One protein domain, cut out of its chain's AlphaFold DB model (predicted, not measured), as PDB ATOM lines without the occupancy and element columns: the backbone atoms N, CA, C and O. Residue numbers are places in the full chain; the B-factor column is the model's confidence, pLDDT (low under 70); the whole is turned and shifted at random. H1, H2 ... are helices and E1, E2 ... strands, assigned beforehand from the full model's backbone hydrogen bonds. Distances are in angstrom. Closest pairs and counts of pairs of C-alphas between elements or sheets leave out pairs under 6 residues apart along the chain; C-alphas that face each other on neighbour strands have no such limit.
ATOM      1  N   MET A   1     110.548 153.882 179.495       68.69
ATOM      2  CA  MET A   1     111.541 154.576 180.340       68.69
ATOM      3  C   MET A   1     112.561 155.235 179.433       68.69
ATOM      4  O   MET A   1     113.225 154.527 178.678       68.69
ATOM      5  N   LEU A   2     112.625 156.565 179.462       83.38
ATOM      6  CA  LEU A   2     113.534 157.347 178.627       83.38
ATOM      7  C   LEU A   2     114.994 157.107 179.039       83.38
ATOM      8  O   LEU A   2     115.299 156.950 180.227       83.38
ATOM      9  N   GLN A   3     115.880 157.051 178.044       91.94
ATOM     10  CA  GLN A   3     117.320 156.900 178.240       91.94
ATOM     11  C   GLN A   3     118.059 158.083 177.623       91.94
ATOM     12  O   GLN A   3     117.874 158.377 176.444       91.94
ATOM     13  N   PHE A   4     118.932 158.719 178.401       93.62
ATOM     14  CA  PHE A   4     119.696 159.885 177.969       93.62
ATOM     15  C   PHE A   4     121.207 159.630 178.064       93.62
ATOM     16  O   PHE A   4     121.682 159.103 179.067       93.62
ATOM     17  N   PRO A   5     122.018 160.027 177.069       93.75
ATOM     18  CA  PRO A   5     123.479 159.966 177.171       93.75
ATOM     19  C   PRO A   5     124.080 161.161 177.939       93.75
ATOM     20  O   PRO A   5     125.296 161.318 178.000       93.75
ATOM     21  N   ARG A   6     123.230 162.046 178.471       94.62
ATOM     22  CA  ARG A   6     123.573 163.288 179.172       94.62
ATOM     23  C   ARG A   6     122.491 163.626 180.193       94.62
ATOM     24  O   ARG A   6     121.460 162.962 180.230       94.62
ATOM     25  N   ILE A   7     122.706 164.696 180.948       94.31
ATOM     26  CA  ILE A   7     121.664 165.293 181.783       94.31
ATOM     27  C   ILE A   7     120.580 165.880 180.855       94.31
ATOM     28  O   ILE A   7     120.913 166.679 179.964       94.31
ATOM     29  N   PRO A   8     119.313 165.439 180.969       94.38
ATOM     30  CA  PRO A   8     118.222 165.982 180.171       94.38
ATOM     31  C   PRO A   8     117.865 167.391 180.642       94.38
ATOM     32  O   PRO A   8     117.916 167.700 181.832       94.38
ATOM     33  N   SER A   9     117.479 168.248 179.703       91.38
ATOM     34  CA  SER A   9     116.850 169.521 180.033       91.38
ATOM     35  C   SER A   9     115.378 169.307 180.384       91.38
ATOM     36  O   SER A   9     114.761 168.321 179.984       91.38
ATOM     37  N   VAL A  10     114.795 170.256 181.111       87.94
ATOM     38  CA  VAL A  10     113.406 170.181 181.590       87.94
ATOM     39  C   VAL A  10     112.401 169.962 180.457       87.94
ATOM     40  O   VAL A  10     111.475 169.177 180.605       87.94
ATOM     41  N   GLY A  11     112.609 170.611 179.307       88.81
ATOM     42  CA  GLY A  11     111.723 170.486 178.146       88.81
ATOM     43  C   GLY A  11     111.775 169.124 177.444       88.81
ATOM     44  O   GLY A  11     110.964 168.873 176.561       88.81
ATOM     45  N   GLU A  12     112.720 168.258 177.814       93.06
ATOM     46  CA  GLU A  12     112.845 166.894 177.282       93.06
ATOM     47  C   GLU A  12     112.204 165.843 178.189       93.06
ATOM     48  O   GLU A  12     112.146 164.669 177.820       93.06
ATOM     49  N   LEU A  13     111.769 166.244 179.384       94.00
ATOM     50  CA  LEU A  13     111.167 165.354 180.359       94.00
ATOM     51  C   LEU A  13     109.647 165.436 180.283       94.00
ATOM     52  O   LEU A  13     109.061 166.518 180.251       94.00
ATOM     53  N   GLU A  14     109.007 164.273 180.299       94.12
ATOM     54  CA  GLU A  14     107.555 164.194 180.348       94.12
ATOM     55  C   GLU A  14     107.059 164.667 181.718       94.12
ATOM     56  O   GLU A  14     107.514 164.208 182.770       94.12
ATOM     57  N   TYR A  15     106.145 165.634 181.701       94.31
ATOM     58  CA  TYR A  15     105.479 166.132 182.896       94.31
ATOM     59  C   TYR A  15     104.604 165.032 183.497       94.31
ATOM     60  O   TYR A  15     103.796 164.428 182.793       94.31
ATOM     61  N   LEU A  16     104.715 164.822 184.810       94.19
ATOM     62  CA  LEU A  16     103.897 163.846 185.522       94.19
ATOM     63  C   LEU A  16     102.764 164.524 186.297       94.19
ATOM     64  O   LEU A  16     101.594 164.192 186.118       94.19
ATOM     65  N   LYS A  17     103.113 165.443 187.203       94.81
ATOM     66  CA  LYS A  17     102.157 166.199 188.023       94.81
ATOM     67  C   LYS A  17     102.817 167.413 188.662       94.81
ATOM     68  O   LYS A  17     104.036 167.520 188.726       94.81
ATOM     69  N   GLU A  18     102.001 168.276 189.239       94.25
ATOM     70  CA  GLU A  18     102.431 169.470 189.954       94.25
ATOM     71  C   GLU A  18     101.628 169.608 191.246       94.25
ATOM     72  O   GLU A  18     100.448 169.258 191.295       94.25
ATOM     73  N   ASN A  19     102.277 170.093 192.301       90.56
ATOM     74  CA  ASN A  19     101.626 170.494 193.545       90.56
ATOM     75  C   ASN A  19     102.110 171.894 193.951       90.56
ATOM     76  O   ASN A  19     102.828 172.546 193.195       90.56
ATOM     77  N   ASP A  20     101.728 172.372 195.132       89.19
ATOM     78  CA  ASP A  20     102.073 173.725 195.587       89.19
ATOM     79  C   ASP A  20     103.587 173.964 195.736       89.19
ATOM     80  O   ASP A  20     104.045 175.100 195.641       89.19
ATOM     81  N   GLU A  21     104.383 172.907 195.900       90.25
ATOM     82  CA  GLU A  21     105.821 172.995 196.168       90.25
ATOM     83  C   GLU A  21     106.680 172.775 194.916       90.25
ATOM     84  O   GLU A  21     107.712 173.429 194.737       90.25
ATOM     85  N   MET A  22     106.280 171.844 194.047       92.94
ATOM     86  CA  MET A  22     107.138 171.314 192.990       92.94
ATOM     87  C   MET A  22     106.380 170.840 191.748       92.94
ATOM     88  O   MET A  22     105.200 170.489 191.786       92.94
ATOM     89  N   ILE A  23     107.122 170.784 190.645       94.56
ATOM     90  CA  ILE A  23     106.745 170.126 189.395       94.56
ATOM     91  C   ILE A  23     107.514 168.806 189.325       94.56
ATOM     92  O   ILE A  23     108.740 168.807 189.442       94.56
ATOM     93  N   LEU A  24     106.798 167.698 189.148       95.69
ATOM     94  CA  LEU A  24     107.333 166.343 189.039       95.69
ATOM     95  C   LEU A  24     107.315 165.874 187.586       95.69
ATOM     96  O   LEU A  24     106.329 166.068 186.871       95.69
ATOM     97  N   TYR A  25     108.381 165.185 187.197       96.19
ATOM     98  CA  TYR A  25     108.562 164.620 185.865       96.19
ATOM     99  C   TYR A  25     108.633 163.091 185.928       96.19
ATOM    100  O   TYR A  25     108.819 162.501 186.997       96.19
ATOM    101  N   GLU A  26     108.484 162.438 184.779       95.94
ATOM    102  CA  GLU A  26     108.689 160.998 184.667       95.94
ATOM    103  C   GLU A  26     110.133 160.583 184.984       95.94
ATOM    104  O   GLU A  26     111.099 161.284 184.682       95.94
ATOM    105  N   SER A  27     110.282 159.386 185.560       97.12
ATOM    106  CA  SER A  27     111.588 158.786 185.830       97.12
ATOM    107  C   SER A  27     112.387 158.547 184.547       97.12
ATOM    108  O   SER A  27     111.833 158.127 183.526       97.12
ATOM    109  N   PHE A  28     113.706 158.687 184.622       97.69
ATOM    110  CA  PHE A  28     114.589 158.437 183.487       97.69
ATOM    111  C   PHE A  28     115.889 157.756 183.903       97.69
ATOM    112  O   PHE A  28     116.278 157.740 185.070       97.69
ATOM    113  N   THR A  29     116.574 157.187 182.913       98.12
ATOM    114  CA  THR A  29     117.925 156.645 183.074       98.12
ATOM    115  C   THR A  29     118.911 157.458 182.251       98.12
ATOM    116  O   THR A  29     118.665 157.731 181.080       98.12
ATOM    117  N   MET A  30     120.065 157.786 182.817       97.94
ATOM    118  CA  MET A  30     121.216 158.282 182.073       97.94
ATOM    119  C   MET A  30     122.249 157.170 181.874       97.94
ATOM    120  O   MET A  30     122.513 156.386 182.787       97.94
ATOM    121  N   ILE A  31     122.855 157.113 180.689       97.12
ATOM    122  CA  ILE A  31     123.907 156.154 180.338       97.12
ATOM    123  C   ILE A  31     125.179 156.914 179.979       97.12
ATOM    124  O   ILE A  31     125.240 157.607 178.969       97.12
ATOM    125  N   ASN A  32     126.219 156.731 180.788       95.56
ATOM    126  CA  ASN A  32     127.502 157.423 180.707       95.56
ATOM    127  C   ASN A  32     127.381 158.956 180.596       95.56
ATOM    128  O   ASN A  32     128.086 159.533 179.760       95.56
ATOM    129  N   PRO A  33     126.532 159.627 181.403       96.19
ATOM    130  CA  PRO A  33     126.445 161.081 181.354       96.19
ATOM    131  C   PRO A  33     127.814 161.695 181.677       96.19
ATOM    132  O   PRO A  33     128.510 161.239 182.584       96.19
ATOM    133  N   GLN A  34     128.226 162.691 180.895       93.31
ATOM    134  CA  GLN A  34     129.530 163.345 181.033       93.31
ATOM    135  C   GLN A  34     129.366 164.733 181.654       93.31
ATOM    136  O   GLN A  34     128.489 165.493 181.250       93.31
ATOM    137  N   THR A  35     130.243 165.054 182.597       95.00
ATOM    138  CA  THR A  35     130.354 166.348 183.288       95.00
ATOM    139  C   THR A  35     131.839 166.640 183.530       95.00
ATOM    140  O   THR A  35     132.710 165.933 183.020       95.00
ATOM    141  N   ARG A  36     132.156 167.665 184.330       93.94
ATOM    142  CA  ARG A  36     133.516 167.863 184.850       93.94
ATOM    143  C   ARG A  36     133.960 166.641 185.672       93.94
ATOM    144  O   ARG A  36     133.129 165.968 186.278       93.94
ATOM    145  N   ASN A  37     135.271 166.399 185.723       93.69
ATOM    146  CA  ASN A  37     135.893 165.356 186.554       93.69
ATOM    147  C   ASN A  37     136.526 165.939 187.827       93.69
ATOM    148  O   ASN A  37     137.524 165.430 188.335       93.69
ATOM    149  N   THR A  38     136.000 167.061 188.300       96.19
ATOM    150  CA  THR A  38     136.410 167.723 189.538       96.19
ATOM    151  C   THR A  38     135.426 167.373 190.643       96.19
ATOM    152  O   THR A  38     134.265 167.079 190.358       96.19
ATOM    153  N   PHE A  39     135.867 167.426 191.898       96.00
ATOM    154  CA  PHE A  39     134.951 167.293 193.029       96.00
ATOM    155  C   PHE A  39     133.832 168.352 192.913       96.00
ATOM    156  O   PHE A  39     134.124 169.441 192.407       96.00
ATOM    157  N   PRO A  40     132.563 168.044 193.242       94.81
ATOM    158  CA  PRO A  40     131.485 169.029 193.173       94.81
ATOM    159  C   PRO A  40     131.764 170.253 194.046       94.81
ATOM    160  O   PRO A  40     132.323 170.128 195.130       94.81
ATOM    161  N   ASP A  41     131.368 171.429 193.559       88.31
ATOM    162  CA  ASP A  41     131.591 172.697 194.267       88.31
ATOM    163  C   ASP A  41     130.518 172.954 195.353       88.31
ATOM    164  O   ASP A  41     130.699 173.820 196.203       88.31
ATOM    165  N   SER A  42     129.394 172.228 195.310       87.75
ATOM    166  CA  SER A  42     128.294 172.309 196.283       87.75
ATOM    167  C   SER A  42     128.336 171.147 197.273       87.75
ATOM    168  O   SER A  42     128.886 170.094 196.951       87.75
ATOM    169  N   ASP A  43     127.739 171.341 198.455       86.62
ATOM    170  CA  ASP A  43     127.501 170.300 199.468       86.62
ATOM    171  C   ASP A  43     128.718 169.374 199.696       86.62
ATOM    172  O   ASP A  43     128.665 168.142 199.609       86.62
ATOM    173  N   GLU A  44     129.877 169.996 199.945       91.88
ATOM    174  CA  GLU A  44     131.143 169.295 200.182       91.88
ATOM    175  C   GLU A  44     131.035 168.216 201.281       91.88
ATOM    176  O   GLU A  44     131.572 167.118 201.074       91.88
ATOM    177  N   PRO A  45     130.338 168.443 202.419       94.88
ATOM    178  CA  PRO A  45     130.181 167.420 203.450       94.88
ATOM    179  C   PRO A  45     129.466 166.161 202.948       94.88
ATOM    180  O   PRO A  45     129.923 165.047 203.240       94.88
ATOM    181  N   TYR A  46     128.390 166.313 202.168       94.50
ATOM    182  CA  TYR A  46     127.655 165.189 201.592       94.50
ATOM    183  C   TYR A  46     128.536 164.364 200.653       94.50
ATOM    184  O   TYR A  46     128.704 163.154 200.854       94.50
ATOM    185  N   TYR A  47     129.170 165.007 199.668       96.62
ATOM    186  CA  TYR A  47     129.995 164.291 198.694       96.62
ATOM    187  C   TYR A  47     131.257 163.690 199.317       96.62
ATOM    188  O   TYR A  47     131.700 162.621 198.895       96.62
ATOM    189  N   THR A  48     131.810 164.313 200.360       97.25
ATOM    190  CA  THR A  48     132.955 163.761 201.099       97.25
ATOM    191  C   THR A  48     132.546 162.489 201.832       97.25
ATOM    192  O   THR A  48     133.224 161.462 201.742       97.25
ATOM    193  N   SER A  49     131.398 162.518 202.516       97.19
ATOM    194  CA  SER A  49     130.835 161.336 203.174       97.19
ATOM    195  C   SER A  49     130.585 160.208 202.170       97.19
ATOM    196  O   SER A  49     131.016 159.070 202.390       97.19
ATOM    197  N   LEU A  50     129.963 160.521 201.029       98.00
ATOM    198  CA  LEU A  50     129.693 159.554 199.969       98.00
ATOM    199  C   LEU A  50     130.991 158.956 199.399       98.00
ATOM    200  O   LEU A  50     131.094 157.735 199.258       98.00
ATOM    201  N   GLU A  51     132.016 159.774 199.140       98.31
ATOM    202  CA  GLU A  51     133.339 159.314 198.690       98.31
ATOM    203  C   GLU A  51     133.931 158.295 199.671       98.31
ATOM    204  O   GLU A  51     134.353 157.205 199.267       98.31
ATOM    205  N   MET A  52     133.931 158.611 200.970       98.00
ATOM    206  CA  MET A  52     134.467 157.726 202.004       98.00
ATOM    207  C   MET A  52     133.705 156.399 202.075       98.00
ATOM    208  O   MET A  52     134.330 155.337 202.159       98.00
ATOM    209  N   GLN A  53     132.372 156.438 201.996       98.12
ATOM    210  CA  GLN A  53     131.526 155.244 202.023       98.12
ATOM    211  C   GLN A  53     131.790 154.328 200.822       98.12
ATOM    212  O   GLN A  53     132.012 153.127 200.999       98.12
ATOM    213  N   LEU A  54     131.844 154.886 199.609       98.50
ATOM    214  CA  LEU A  54     132.105 154.123 198.388       98.50
ATOM    215  C   LEU A  54     133.515 153.522 198.378       98.50
ATOM    216  O   LEU A  54     133.694 152.352 198.030       98.50
ATOM    217  N   ARG A  55     134.526 154.279 198.821       97.88
ATOM    218  CA  ARG A  55     135.898 153.765 198.946       97.88
ATOM    219  C   ARG A  55     136.002 152.645 199.965       97.88
ATOM    220  O   ARG A  55     136.661 151.641 199.701       97.88
ATOM    221  N   HIS A  56     135.364 152.802 201.122       97.50
ATOM    222  CA  HIS A  56     135.357 151.762 202.143       97.50
ATOM    223  C   HIS A  56     134.662 150.504 201.613       97.50
ATOM    224  O   HIS A  56     135.179 149.407 201.790       97.50
ATOM    225  N   LEU A  57     133.548 150.636 200.893       97.50
ATOM    226  CA  LEU A  57     132.860 149.500 200.282       97.50
ATOM    227  C   LEU A  57     133.766 148.717 199.312       97.50
ATOM    228  O   LEU A  57     133.872 147.495 199.430       97.50
ATOM    229  N   LEU A  58     134.481 149.412 198.420       96.94
ATOM    230  CA  LEU A  58     135.465 148.788 197.528       96.94
ATOM    231  C   LEU A  58     136.615 148.132 198.307       96.94
ATOM    232  O   LEU A  58     137.014 147.012 197.991       96.94
ATOM    233  N   TYR A  59     137.102 148.780 199.368       96.56
ATOM    234  CA  TYR A  59     138.125 148.214 200.250       96.56
ATOM    235  C   TYR A  59     137.660 146.915 200.926       96.56
ATOM    236  O   TYR A  59     138.415 145.946 200.976       96.56
ATOM    237  N   LYS A  60     136.410 146.847 201.409       97.00
ATOM    238  CA  LYS A  60     135.852 145.620 202.008       97.00
ATOM    239  C   LYS A  60     135.839 144.459 201.014       97.00
ATOM    240  O   LYS A  60     136.111 143.324 201.406       97.00
ATOM    241  N   TYR A  61     135.527 144.731 199.748       96.56
ATOM    242  CA  TYR A  61     135.554 143.717 198.696       96.56
ATOM    243  C   TYR A  61     136.987 143.273 198.361       96.56
ATOM    244  O   TYR A  61     137.252 142.072 198.305       96.56
ATOM    245  N   ASP A  62     137.931 144.214 198.249       94.25
ATOM    246  CA  ASP A  62     139.361 143.923 198.053       94.25
ATOM    247  C   ASP A  62     139.928 143.029 199.169       94.25
ATOM    248  O   ASP A  62     140.630 142.052 198.908       94.25
ATOM    249  N   LYS A  63     139.555 143.298 200.427       96.19
ATOM    250  CA  LYS A  63     139.954 142.480 201.586       96.19
ATOM    251  C   LYS A  63     139.186 141.172 201.741       96.19
ATOM    252  O   LYS A  63     139.462 140.424 202.677       96.19
ATOM    253  N   GLY A  64     138.241 140.879 200.850       95.12
ATOM    254  CA  GLY A  64     137.441 139.657 200.896       95.12
ATOM    255  C   GLY A  64     136.453 139.600 202.063       95.12
ATOM    256  O   GLY A  64     135.955 138.524 202.378       95.12
ATOM    257  N   TRP A  65     136.150 140.734 202.707       95.94
ATOM    258  CA  TRP A  65     135.098 140.811 203.730       95.94
ATOM    259  C   TRP A  65     133.710 140.692 203.100       95.94
ATOM    260  O   TRP A  65     132.778 140.193 203.725       95.94
ATOM    261  N   ILE A  66     133.587 141.138 201.849       93.38
ATOM    262  CA  ILE A  66     132.449 140.855 200.983       93.38
ATOM    263  C   ILE A  66     132.892 139.766 200.009       93.38
ATOM    264  O   ILE A  66     133.815 139.967 199.223       93.38
ATOM    265  N   SER A  67     132.249 138.602 200.068       90.06
ATOM    266  CA  SER A  67     132.614 137.442 199.246       90.06
ATOM    267  C   SER A  67     131.931 137.440 197.877       90.06
ATOM    268  O   SER A  67     132.461 136.862 196.930       90.06
ATOM    269  N   SER A  68     130.775 138.100 197.754       92.69
ATOM    270  CA  SER A  68     130.009 138.185 196.511       92.69
ATOM    271  C   SER A  68     130.038 139.592 195.927       92.69
ATOM    272  O   SER A  68     129.664 140.552 196.593       92.69
ATOM    273  N   GLU A  69     130.385 139.710 194.643       90.88
ATOM    274  CA  GLU A  69     130.307 140.978 193.899       90.88
ATOM    275  C   GLU A  69     128.906 141.617 193.952       90.88
ATOM    276  O   GLU A  69     128.782 142.832 194.039       90.88
ATOM    277  N   ARG A  70     127.847 140.795 194.021       92.19
ATOM    278  CA  ARG A  70     126.443 141.241 194.083       92.19
ATOM    279  C   ARG A  70     126.097 141.988 195.371       92.19
ATOM    280  O   ARG A  70     125.043 142.606 195.457       92.19
ATOM    281  N   GLN A  71     126.944 141.864 196.391       93.81
ATOM    282  CA  GLN A  71     126.778 142.509 197.691       93.81
ATOM    283  C   GLN A  71     127.607 143.791 197.810       93.81
ATOM    284  O   GLN A  71     127.544 144.458 198.842       93.81
ATOM    285  N   VAL A  72     128.381 144.160 196.783       96.62
ATOM    286  CA  VAL A  72     129.169 145.398 196.776       96.62
ATOM    287  C   VAL A  72     128.257 146.564 196.387       96.62
ATOM    288  O   VAL A  72     128.352 147.157 195.310       96.62
ATOM    289  N   MET A  73     127.317 146.847 197.288       97.06
ATOM    290  CA  MET A  73     126.251 147.823 197.122       97.06
ATOM    291  C   MET A  73     126.151 148.725 198.353       97.06
ATOM    292  O   MET A  73     126.084 148.249 199.486       97.06
ATOM    293  N   LEU A  74     126.127 150.033 198.116       97.44
ATOM    294  CA  LEU A  74     125.725 151.032 199.096       97.44
ATOM    295  C   LEU A  74     124.198 151.160 199.068       97.44
ATOM    296  O   LEU A  74     123.606 151.199 197.990       97.44
ATOM    297  N   SER A  75     123.593 151.274 200.249       96.06
ATOM    298  CA  SER A  75     122.195 151.656 200.448       96.06
ATOM    299  C   SER A  75     122.147 152.772 201.486       96.06
ATOM    300  O   SER A  75     122.816 152.670 202.514       96.06
ATOM    301  N   SER A  76     121.358 153.807 201.228       93.50
ATOM    302  CA  SER A  76     121.240 154.995 202.073       93.50
ATOM    303  C   SER A  76     119.823 155.575 201.998       93.50
ATOM    304  O   SER A  76     119.084 155.331 201.041       93.50
ATOM    305  N   ASP A  77     119.439 156.324 203.026       91.06
ATOM    306  CA  ASP A  77     118.251 157.172 203.072       91.06
ATOM    307  C   ASP A  77     118.461 158.541 202.404       91.06
ATOM    308  O   ASP A  77     117.517 159.316 202.309       91.06
ATOM    309  N   GLU A  78     119.640 158.831 201.862       92.88
ATOM    310  CA  GLU A  78     119.928 160.052 201.107       92.88
ATOM    311  C   GLU A  78     119.244 160.082 199.723       92.88
ATOM    312  O   GLU A  78     118.584 159.126 199.294       92.88
ATOM    313  N   CYS A  79     119.367 161.199 198.997       94.19
ATOM    314  CA  CYS A  79     118.863 161.315 197.621       94.19
ATOM    315  C   CYS A  79     119.475 160.240 196.709       94.19
ATOM    316  O   CYS A  79     118.738 159.526 196.017       94.19
ATOM    317  N   ILE A  80     120.802 160.070 196.752       97.12
ATOM    318  CA  ILE A  80     121.497 158.923 196.155       97.12
ATOM    319  C   ILE A  80     121.318 157.723 197.084       97.12
ATOM    320  O   ILE A  80     122.131 157.421 197.953       97.12
ATOM    321  N   SER A  81     120.207 157.032 196.886       97.25
ATOM    322  CA  SER A  81     119.771 155.956 197.771       97.25
ATOM    323  C   SER A  81     120.492 154.627 197.558       97.25
ATOM    324  O   SER A  81     120.549 153.822 198.485       97.25
ATOM    325  N   ALA A  82     121.041 154.360 196.367       98.19
ATOM    326  CA  ALA A  82     121.871 153.177 196.173       98.19
ATOM    327  C   ALA A  82     122.939 153.324 195.087       98.19
ATOM    328  O   ALA A  82     122.721 153.949 194.049       98.19
ATOM    329  N   VAL A  83     124.078 152.666 195.314       98.62
ATOM    330  CA  VAL A  83     125.190 152.556 194.359       98.62
ATOM    331  C   VAL A  83     125.660 151.110 194.326       98.62
ATOM    332  O   VAL A  83     126.022 150.560 195.360       98.62
ATOM    333  N   HIS A  84     125.678 150.489 193.151       98.44
ATOM    334  CA  HIS A  84     126.100 149.102 192.963       98.44
ATOM    335  C   HIS A  84     127.252 149.028 191.959       98.44
ATOM    336  O   HIS A  84     127.127 149.494 190.824       98.44
ATOM    337  N   PHE A  85     128.367 148.432 192.381       97.94
ATOM    338  CA  PHE A  85     129.541 148.222 191.538       97.94
ATOM    339  C   PHE A  85     129.440 146.902 190.769       97.94
ATOM    340  O   PHE A  85     129.085 145.870 191.329       97.94
ATOM    341  N   ILE A  86     129.784 146.935 189.483       96.19
ATOM    342  CA  ILE A  86     129.855 145.759 188.611       96.19
ATOM    343  C   ILE A  86     131.323 145.448 188.363       96.19
ATOM    344  O   ILE A  86     132.083 146.355 188.013       96.19
ATOM    345  N   PHE A  87     131.699 144.178 188.481       95.06
ATOM    346  CA  PHE A  87     133.075 143.720 188.348       95.06
ATOM    347  C   PHE A  87     133.260 142.823 187.121       95.06
ATOM    348  O   PHE A  87     132.307 142.233 186.615       95.06
ATOM    349  N   ASP A  88     134.488 142.755 186.610       92.62
ATOM    350  CA  ASP A  88     134.908 141.696 185.695       92.62
ATOM    351  C   ASP A  88     135.485 140.486 186.450       92.62
ATOM    352  O   ASP A  88     135.614 140.475 187.675       92.62
ATOM    353  N   ASN A  89     135.885 139.459 185.696       90.56
ATOM    354  CA  ASN A  89     136.491 138.242 186.243       90.56
ATOM    355  C   ASN A  89     137.819 138.494 186.988       90.56
ATOM    356  O   ASN A  89     138.263 137.635 187.747       90.56
ATOM    357  N   GLU A  90     138.458 139.648 186.777       91.06
ATOM    358  CA  GLU A  90     139.693 140.063 187.450       91.06
ATOM    359  C   GLU A  90     139.401 140.964 188.666       91.06
ATOM    360  O   GLU A  90     140.314 141.594 189.201       91.06
ATOM    361  N   LYS A  91     138.136 141.019 189.120       89.94
ATOM    362  CA  LYS A  91     137.650 141.869 190.220       89.94
ATOM    363  C   LYS A  91     137.874 143.365 189.991       89.94
ATOM    364  O   LYS A  91     137.919 144.140 190.948       89.94
ATOM    365  N   ARG A  92     137.992 143.807 188.739       92.19
ATOM    366  CA  ARG A  92     138.062 145.233 188.409       92.19
ATOM    367  C   ARG A  92     136.665 145.770 188.193       92.19
ATOM    368  O   ARG A  92     135.843 145.113 187.561       92.19
ATOM    369  N   VAL A  93     136.402 146.979 188.680       95.50
ATOM    370  CA  VAL A  93     135.137 147.660 188.388       95.50
ATOM    371  C   VAL A  93     135.049 147.887 186.877       95.50
ATOM    372  O   VAL A  93     135.988 148.391 186.272       95.50
ATOM    373  N   ILE A  94     133.924 147.519 186.269       95.88
ATOM    374  CA  ILE A  94     133.595 147.774 184.855       95.88
ATOM    375  C   ILE A  94     132.323 148.607 184.696       95.88
ATOM    376  O   ILE A  94     132.040 149.119 183.610       95.88
ATOM    377  N   GLY A  95     131.558 148.775 185.773       96.56
ATOM    378  CA  GLY A  95     130.375 149.613 185.769       96.56
ATOM    379  C   GLY A  95     129.918 150.012 187.161       96.56
ATOM    380  O   GLY A  95     130.281 149.393 188.158       96.56
ATOM    381  N   ILE A  96     129.111 151.062 187.200       98.06
ATOM    382  CA  ILE A  96     128.460 151.589 188.393       98.06
ATOM    383  C   ILE A  96     126.997 151.819 188.030       98.06
ATOM    384  O   ILE A  96     126.702 152.522 187.062       98.06
ATOM    385  N   ASN A  97     126.090 151.227 188.799       98.50
ATOM    386  CA  ASN A  97     124.669 151.538 188.745       98.50
ATOM    387  C   ASN A  97     124.323 152.436 189.928       98.50
ATOM    388  O   ASN A  97     124.582 152.069 191.072       98.50
ATOM    389  N   VAL A  98     123.719 153.581 189.652       98.56
ATOM    390  CA  VAL A  98     123.267 154.544 190.653       98.56
ATOM    391  C   VAL A  98     121.750 154.615 190.603       98.56
ATOM    392  O   VAL A  98     121.164 154.713 189.524       98.56
ATOM    393  N   PHE A  99     121.117 154.556 191.769       98.38
ATOM    394  CA  PHE A  99     119.686 154.758 191.945       98.38
ATOM    395  C   PHE A  99     119.469 155.954 192.873       98.38
ATOM    396  O   PHE A  99     119.752 155.895 194.074       98.38
ATOM    397  N   GLN A 100     118.948 157.035 192.300       97.75
ATOM    398  CA  GLN A 100     118.576 158.250 193.006       97.75
ATOM    399  C   GLN A 100     117.056 158.292 193.161       97.75
ATOM    400  O   GLN A 100     116.311 158.424 192.183       97.75
ATOM    401  N   ARG A 101     116.578 158.167 194.404       96.62
ATOM    402  CA  ARG A 101     115.140 158.123 194.713       96.62
ATOM    403  C   ARG A 101     114.430 159.437 194.394       96.62
ATOM    404  O   ARG A 101     113.257 159.418 194.042       96.62
ATOM    405  N   SER A 102     115.137 160.558 194.496       93.88
ATOM    406  CA  SER A 102     114.617 161.896 194.224       93.88
ATOM    407  C   SER A 102     115.752 162.829 193.815       93.88
ATOM    408  O   SER A 102     116.854 162.727 194.355       93.88
ATOM    409  N   SER A 103     115.497 163.715 192.852       93.75
ATOM    410  CA  SER A 103     116.491 164.677 192.373       93.75
ATOM    411  C   SER A 103     115.844 166.007 192.026       93.75
ATOM    412  O   SER A 103     114.938 166.051 191.189       93.75
ATOM    413  N   ASN A 104     116.339 167.086 192.635       93.19
ATOM    414  CA  ASN A 104     116.114 168.415 192.093       93.19
ATOM    415  C   ASN A 104     116.960 168.540 190.823       93.19
ATOM    416  O   ASN A 104     118.188 168.470 190.893       93.19
ATOM    417  N   LEU A 105     116.318 168.757 189.676       92.56
ATOM    418  CA  LEU A 105     116.995 168.792 188.376       92.56
ATOM    419  C   LEU A 105     118.102 169.856 188.294       92.56
ATOM    420  O   LEU A 105     119.031 169.692 187.509       92.56
ATOM    421  N   PHE A 106     118.055 170.903 189.124       88.75
ATOM    422  CA  PHE A 106     119.124 171.904 189.203       88.75
ATOM    423  C   PHE A 106     120.397 171.421 189.916       88.75
ATOM    424  O   PHE A 106     121.463 171.991 189.697       88.75
ATOM    425  N   ASN A 107     120.306 170.372 190.736       89.12
ATOM    426  CA  ASN A 107     121.437 169.806 191.479       89.12
ATOM    427  C   ASN A 107     122.007 168.542 190.815       89.12
ATOM    428  O   ASN A 107     123.129 168.146 191.118       89.12
ATOM    429  N   LEU A 108     121.271 167.937 189.875       94.06
ATOM    430  CA  LEU A 108     121.636 166.673 189.230       94.06
ATOM    431  C   LEU A 108     123.015 166.705 188.546       94.06
ATOM    432  O   LEU A 108     123.674 165.674 188.429       94.06
ATOM    433  N   GLU A 109     123.468 167.875 188.093       94.94
ATOM    434  CA  GLU A 109     124.812 168.016 187.527       94.94
ATOM    435  C   GLU A 109     125.917 167.713 188.534       94.94
ATOM    436  O   GLU A 109     126.868 167.021 188.174       94.94
ATOM    437  N   ASP A 110     125.773 168.146 189.785       95.62
ATOM    438  CA  ASP A 110     126.773 167.892 190.823       95.62
ATOM    439  C   ASP A 110     126.778 166.420 191.237       95.62
ATOM    440  O   ASP A 110     127.847 165.819 191.357       95.62
ATOM    441  N   ASP A 111     125.592 165.811 191.325       96.25
ATOM    442  CA  ASP A 111     125.443 164.381 191.589       96.25
ATOM    443  C   ASP A 111     126.164 163.545 190.519       96.25
ATOM    444  O   ASP A 111     126.876 162.586 190.824       96.25
ATOM    445  N   VAL A 112     126.009 163.901 189.240       97.25
ATOM    446  CA  VAL A 112     126.691 163.219 188.131       97.25
ATOM    447  C   VAL A 112     128.189 163.547 188.105       97.25
ATOM    448  O   VAL A 112     129.009 162.651 187.872       97.25
ATOM    449  N   GLN A 113     128.562 164.801 188.380       97.31
ATOM    450  CA  GLN A 113     129.949 165.256 188.504       97.31
ATOM    451  C   GLN A 113     130.710 164.473 189.564       97.31
ATOM    452  O   GLN A 113     131.830 164.035 189.292       97.31
ATOM    453  N   PHE A 114     130.090 164.201 190.708       98.00
ATOM    454  CA  PHE A 114     130.675 163.370 191.747       98.00
ATOM    455  C   PHE A 114     131.098 161.990 191.225       98.00
ATOM    456  O   PHE A 114     132.229 161.562 191.457       98.00
ATOM    457  N   PHE A 115     130.238 161.288 190.477       97.88
ATOM    458  CA  PHE A 115     130.594 159.962 189.957       97.88
ATOM    459  C   PHE A 115     131.642 160.022 188.849       97.88
ATOM    460  O   PHE A 115     132.516 159.156 188.809       97.88
ATOM    461  N   ASN A 116     131.601 161.032 187.976       96.75
ATOM    462  CA  ASN A 116     132.652 161.228 186.974       96.75
ATOM    463  C   ASN A 116     134.013 161.492 187.641       96.75
ATOM    464  O   ASN A 116     135.003 160.853 187.280       96.75
ATOM    465  N   TYR A 117     134.048 162.331 188.680       97.38
ATOM    466  CA  TYR A 117     135.220 162.527 189.536       97.38
ATOM    467  C   TYR A 117     135.675 161.236 190.227       97.38
ATOM    468  O   TYR A 117     136.858 160.905 190.198       97.38
ATOM    469  N   PHE A 118     134.757 160.484 190.836       97.69
ATOM    470  CA  PHE A 118     135.084 159.256 191.559       97.69
ATOM    471  C   PHE A 118     135.705 158.208 190.626       97.69
ATOM    472  O   PHE A 118     136.723 157.596 190.956       97.69
ATOM    473  N   ILE A 119     135.115 158.030 189.439       96.25
ATOM    474  CA  ILE A 119     135.638 157.151 188.389       96.25
ATOM    475  C   ILE A 119     137.031 157.619 187.966       96.25
ATOM    476  O   ILE A 119     137.943 156.796 187.875       96.25
ATOM    477  N   ASP A 120     137.196 158.924 187.732       94.94
ATOM    478  CA  ASP A 120     138.472 159.529 187.360       94.94
ATOM    479  C   ASP A 120     139.560 159.227 188.401       94.94
ATOM    480  O   ASP A 120     140.583 158.613 188.102       94.94
ATOM    481  N   LYS A 121     139.301 159.588 189.654       95.44
ATOM    482  CA  LYS A 121     140.288 159.552 190.730       95.44
ATOM    483  C   LYS A 121     140.637 158.140 191.198       95.44
ATOM    484  O   LYS A 121     141.793 157.890 191.531       95.44
ATOM    485  N   TYR A 122     139.660 157.235 191.269       95.25
ATOM    486  CA  TYR A 122     139.836 155.943 191.946       95.25
ATOM    487  C   TYR A 122     139.801 154.728 191.034       95.25
ATOM    488  O   TYR A 122     140.317 153.680 191.419       95.25
ATOM    489  N   LEU A 123     139.178 154.842 189.862       92.94
ATOM    490  CA  LEU A 123     138.917 153.694 188.993       92.94
ATOM    491  C   LEU A 123     139.628 153.797 187.638       92.94
ATOM    492  O   LEU A 123     139.570 152.850 186.850       92.94
ATOM    493  N   LYS A 124     140.326 154.905 187.349       73.75
ATOM    494  CA  LYS A 124     141.159 155.012 186.145       73.75
ATOM    495  C   LYS A 124     142.299 153.999 186.190       73.75
ATOM    496  O   LYS A 124     143.121 153.998 187.098       73.75
ATOM    497  N   GLY A 125     142.363 153.156 185.162       66.44
ATOM    498  CA  GLY A 125     143.451 152.193 184.988       66.44
ATOM    499  C   GLY A 125     143.191 151.169 183.889       66.44
ATOM    500  O   GLY A 125     144.102 150.862 183.129       66.44
ATOM    501  N   HIS A 126     141.950 150.690 183.727       56.19
ATOM    502  CA  HIS A 126     141.623 149.655 182.739       56.19
ATOM    503  C   HIS A 126     140.173 149.770 182.240       56.19
ATOM    504  O   HIS A 126     139.245 149.686 183.033       56.19
ATOM    505  N   LYS A 127     139.992 149.885 180.911       66.06
ATOM    506  CA  LYS A 127     138.698 149.988 180.196       66.06
ATOM    507  C   LYS A 127     137.813 151.179 180.626       66.06
ATOM    508  O   LYS A 127     138.025 151.837 181.635       66.06
ATOM    509  N   LYS A 128     136.827 151.510 179.787       85.19
ATOM    510  CA  LYS A 128     135.844 152.564 180.073       85.19
ATOM    511  C   LYS A 128     134.806 152.023 181.064       85.19
ATOM    512  O   LYS A 128     134.076 151.100 180.710       85.19
ATOM    513  N   ILE A 129     134.737 152.596 182.267       94.38
ATOM    514  CA  ILE A 129     133.710 152.274 183.273       94.38
ATOM    515  C   ILE A 129     132.342 152.736 182.765       94.38
ATOM    516  O   ILE A 129     132.194 153.888 182.354       94.38
ATOM    517  N   LYS A 130     131.339 151.851 182.790       95.81
ATOM    518  CA  LYS A 130     129.960 152.202 182.430       95.81
ATOM    519  C   LYS A 130     129.218 152.791 183.631       95.81
ATOM    520  O   LYS A 130     128.932 152.063 184.574       95.81
ATOM    521  N   LEU A 131     128.835 154.062 183.570       97.50
ATOM    522  CA  LEU A 131     127.958 154.690 184.560       97.50
ATOM    523  C   LEU A 131     126.501 154.605 184.084       97.50
ATOM    524  O   LEU A 131     126.162 155.141 183.032       97.50
ATOM    525  N   THR A 132     125.637 153.934 184.839       98.31
ATOM    526  CA  THR A 132     124.182 153.909 184.619       98.31
ATOM    527  C   THR A 132     123.521 154.604 185.795       98.31
ATOM    528  O   THR A 132     123.736 154.199 186.931       98.31
ATOM    529  N   TYR A 133     122.727 155.636 185.541       98.31
ATOM    530  CA  TYR A 133     122.185 156.495 186.588       98.31
ATOM    531  C   TYR A 133     120.668 156.596 186.440       98.31
ATOM    532  O   TYR A 133     120.180 157.211 185.498       98.31
ATOM    533  N   PHE A 134     119.913 155.985 187.344       98.25
ATOM    534  CA  PHE A 134     118.454 156.054 187.354       98.25
ATOM    535  C   PHE A 134     117.962 157.118 188.331       98.25
ATOM    536  O   PHE A 134     118.346 157.108 189.502       98.25
ATOM    537  N   VAL A 135     117.071 157.989 187.861       98.06
ATOM    538  CA  VAL A 135     116.413 159.021 188.666       98.06
ATOM    539  C   VAL A 135     114.926 158.693 188.760       98.06
ATOM    540  O   VAL A 135     114.215 158.715 187.754       98.06
ATOM    541  N   SER A 136     114.455 158.379 189.968       97.06
ATOM    542  CA  SER A 136     113.081 157.910 190.190       97.06
ATOM    543  C   SER A 136     112.054 159.037 190.273       97.06
ATOM    544  O   SER A 136     110.960 158.886 189.739       97.06
ATOM    545  N   GLN A 137     112.371 160.125 190.981       95.69
ATOM    546  CA  GLN A 137     111.479 161.279 191.164       95.69
ATOM    547  C   GLN A 137     112.203 162.585 190.810       95.69
ATOM    548  O   GLN A 137     112.604 163.347 191.699       95.69
ATOM    549  N   PRO A 138     112.427 162.837 189.511       96.50
ATOM    550  CA  PRO A 138     112.949 164.118 189.064       96.50
ATOM    551  C   PRO A 138     111.921 165.228 189.298       96.50
ATOM    552  O   PRO A 138     110.744 165.082 188.959       96.50
ATOM    553  N   HIS A 139     112.364 166.341 189.876       95.19
ATOM    554  CA  HIS A 139     111.495 167.468 190.195       95.19
ATOM    555  C   HIS A 139     112.210 168.816 190.109       95.19
ATOM    556  O   HIS A 139     113.437 168.902 190.104       95.19
ATOM    557  N   ILE A 140     111.410 169.881 190.069       93.94
ATOM    558  CA  ILE A 140     111.846 171.265 190.261       93.94
ATOM    559  C   ILE A 140     110.948 171.915 191.304       93.94
ATOM    560  O   ILE A 140     109.725 171.837 191.206       93.94
TER     561      ILE A 140
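AT A GLANCE: This is residues 1 to 140 of the 150 residues of an uncharacterized protein of Bacillus subtilis subsp. natto (UniProt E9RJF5). A twisted sheet of six strands has two helices, H1 and H2, side by side over one face and no named helix over the other, and a small three-stranded sheet, E2 E3 E9, makes one end of the elongated whole. Two strands lead from one sheet to the other: E3 runs on into E4 and E8 runs on into E9, while the long link of residues 32 to 43 passes outside H2 on its way to H1. The printed part has 140 residues, with two named helices and nine named strands in the order E1 E2 E3 E4 H1 E5 E6 E7 H2 E8 E9, and its class is mixed, helices and strands. The large sheet runs E1 E4 E8 E7 E6 E5 and is mixed; the small one is antiparallel throughout. The whole is compact, with a radius of gyration of the C-alphas of 15.5 A, and spans 49 by 28 by 27 A.

HOW THE PARTS SIT: E1, residues 2 to 4, is an edge strand of the large sheet and the parallel neighbour of E4, residues 28 to 31, with N 4 and O 29 within hydrogen-bond range at 2.9 A. E4 is antiparallel to E8, residues 130 to 135, with N 30 and O 133 at 2.7 A. E8 is parallel to E7, residues 93 to 100, at 8 degrees, with N 98 and O 132 at 2.8 A. E5, residues 73 to 75, E6, residues 80 to 87, and E7 form a meander, each strand the antiparallel neighbour of the one before; E5 and E6 are a hairpin, as are E6 and E7. N 84 and O 97 of E6 and E7 are 2.8 A apart, and N 74 and O 83 of E5 and E6 2.8 A. H1, residues 44 to 62, and H2, residues 108 to 123, are on the same face of this sheet, an arrangement of two layers, helices over one face. H1 has a height over the sheet of 10.0 A and lies over E6 and, only just, over E5 with 3 of its C-alphas; its closest C-alphas with E5 are those of Leu 54 and Leu 74, 7.1 A apart. H2, also at a height of 10.0 A, lies over E8 and E7 and runs along the strands, at 21 degrees to E7 on the local plane. Its closest C-alphas with E7 are those of Val 93 and Leu 123, 7.1 A apart. E7, H2 and E8 form a strand-helix-strand unit, two parallel neighbour strands with a helix between, and its crossover is right-handed. The helices are close but not clearly touching, the C-alphas of Tyr 47 and Phe 114 being closest at 7.0 A, and run the same way at a steep tilt of 38 degrees. In H1 every O i to N i+4 pair is within hydrogen-bond range; in H2 11 of 12 are. In the small sheet E2, residues 15 to 18, and E3, residues 22 to 25, form a hairpin, with N 24 and O 17 at 2.8 A. E3 is antiparallel to E9, residues 138 to 140, with N 25 and O 138 at 2.9 A. E3 runs on into E4 at 62 degrees, and E8 into E9 at 57 degrees, each across a break of 2 residues. Neither helix is on this sheet.

IN THESE COORDINATES: E1 begins at C-alpha 2, (113.534, 157.347, 178.627). H1 measures 26.8 A from C-alpha 44, (131.143, 169.295, 200.182), to C-alpha 62, and H2 21.6 A. E6 measures 20.6 A, E7 20.2 A and E8 16.4 A. E9 ends at C-alpha 140, (111.846, 171.265, 190.261).

THE WHOLE: The C-alphas farthest apart are those of Asp 20 and Glu 90, 51.1 A. The printed part has no cut, and E4 to H1 is the long link. Mean pLDDT of the printed part is 93.8; residue 1 and residues 125 to 127 are under 70.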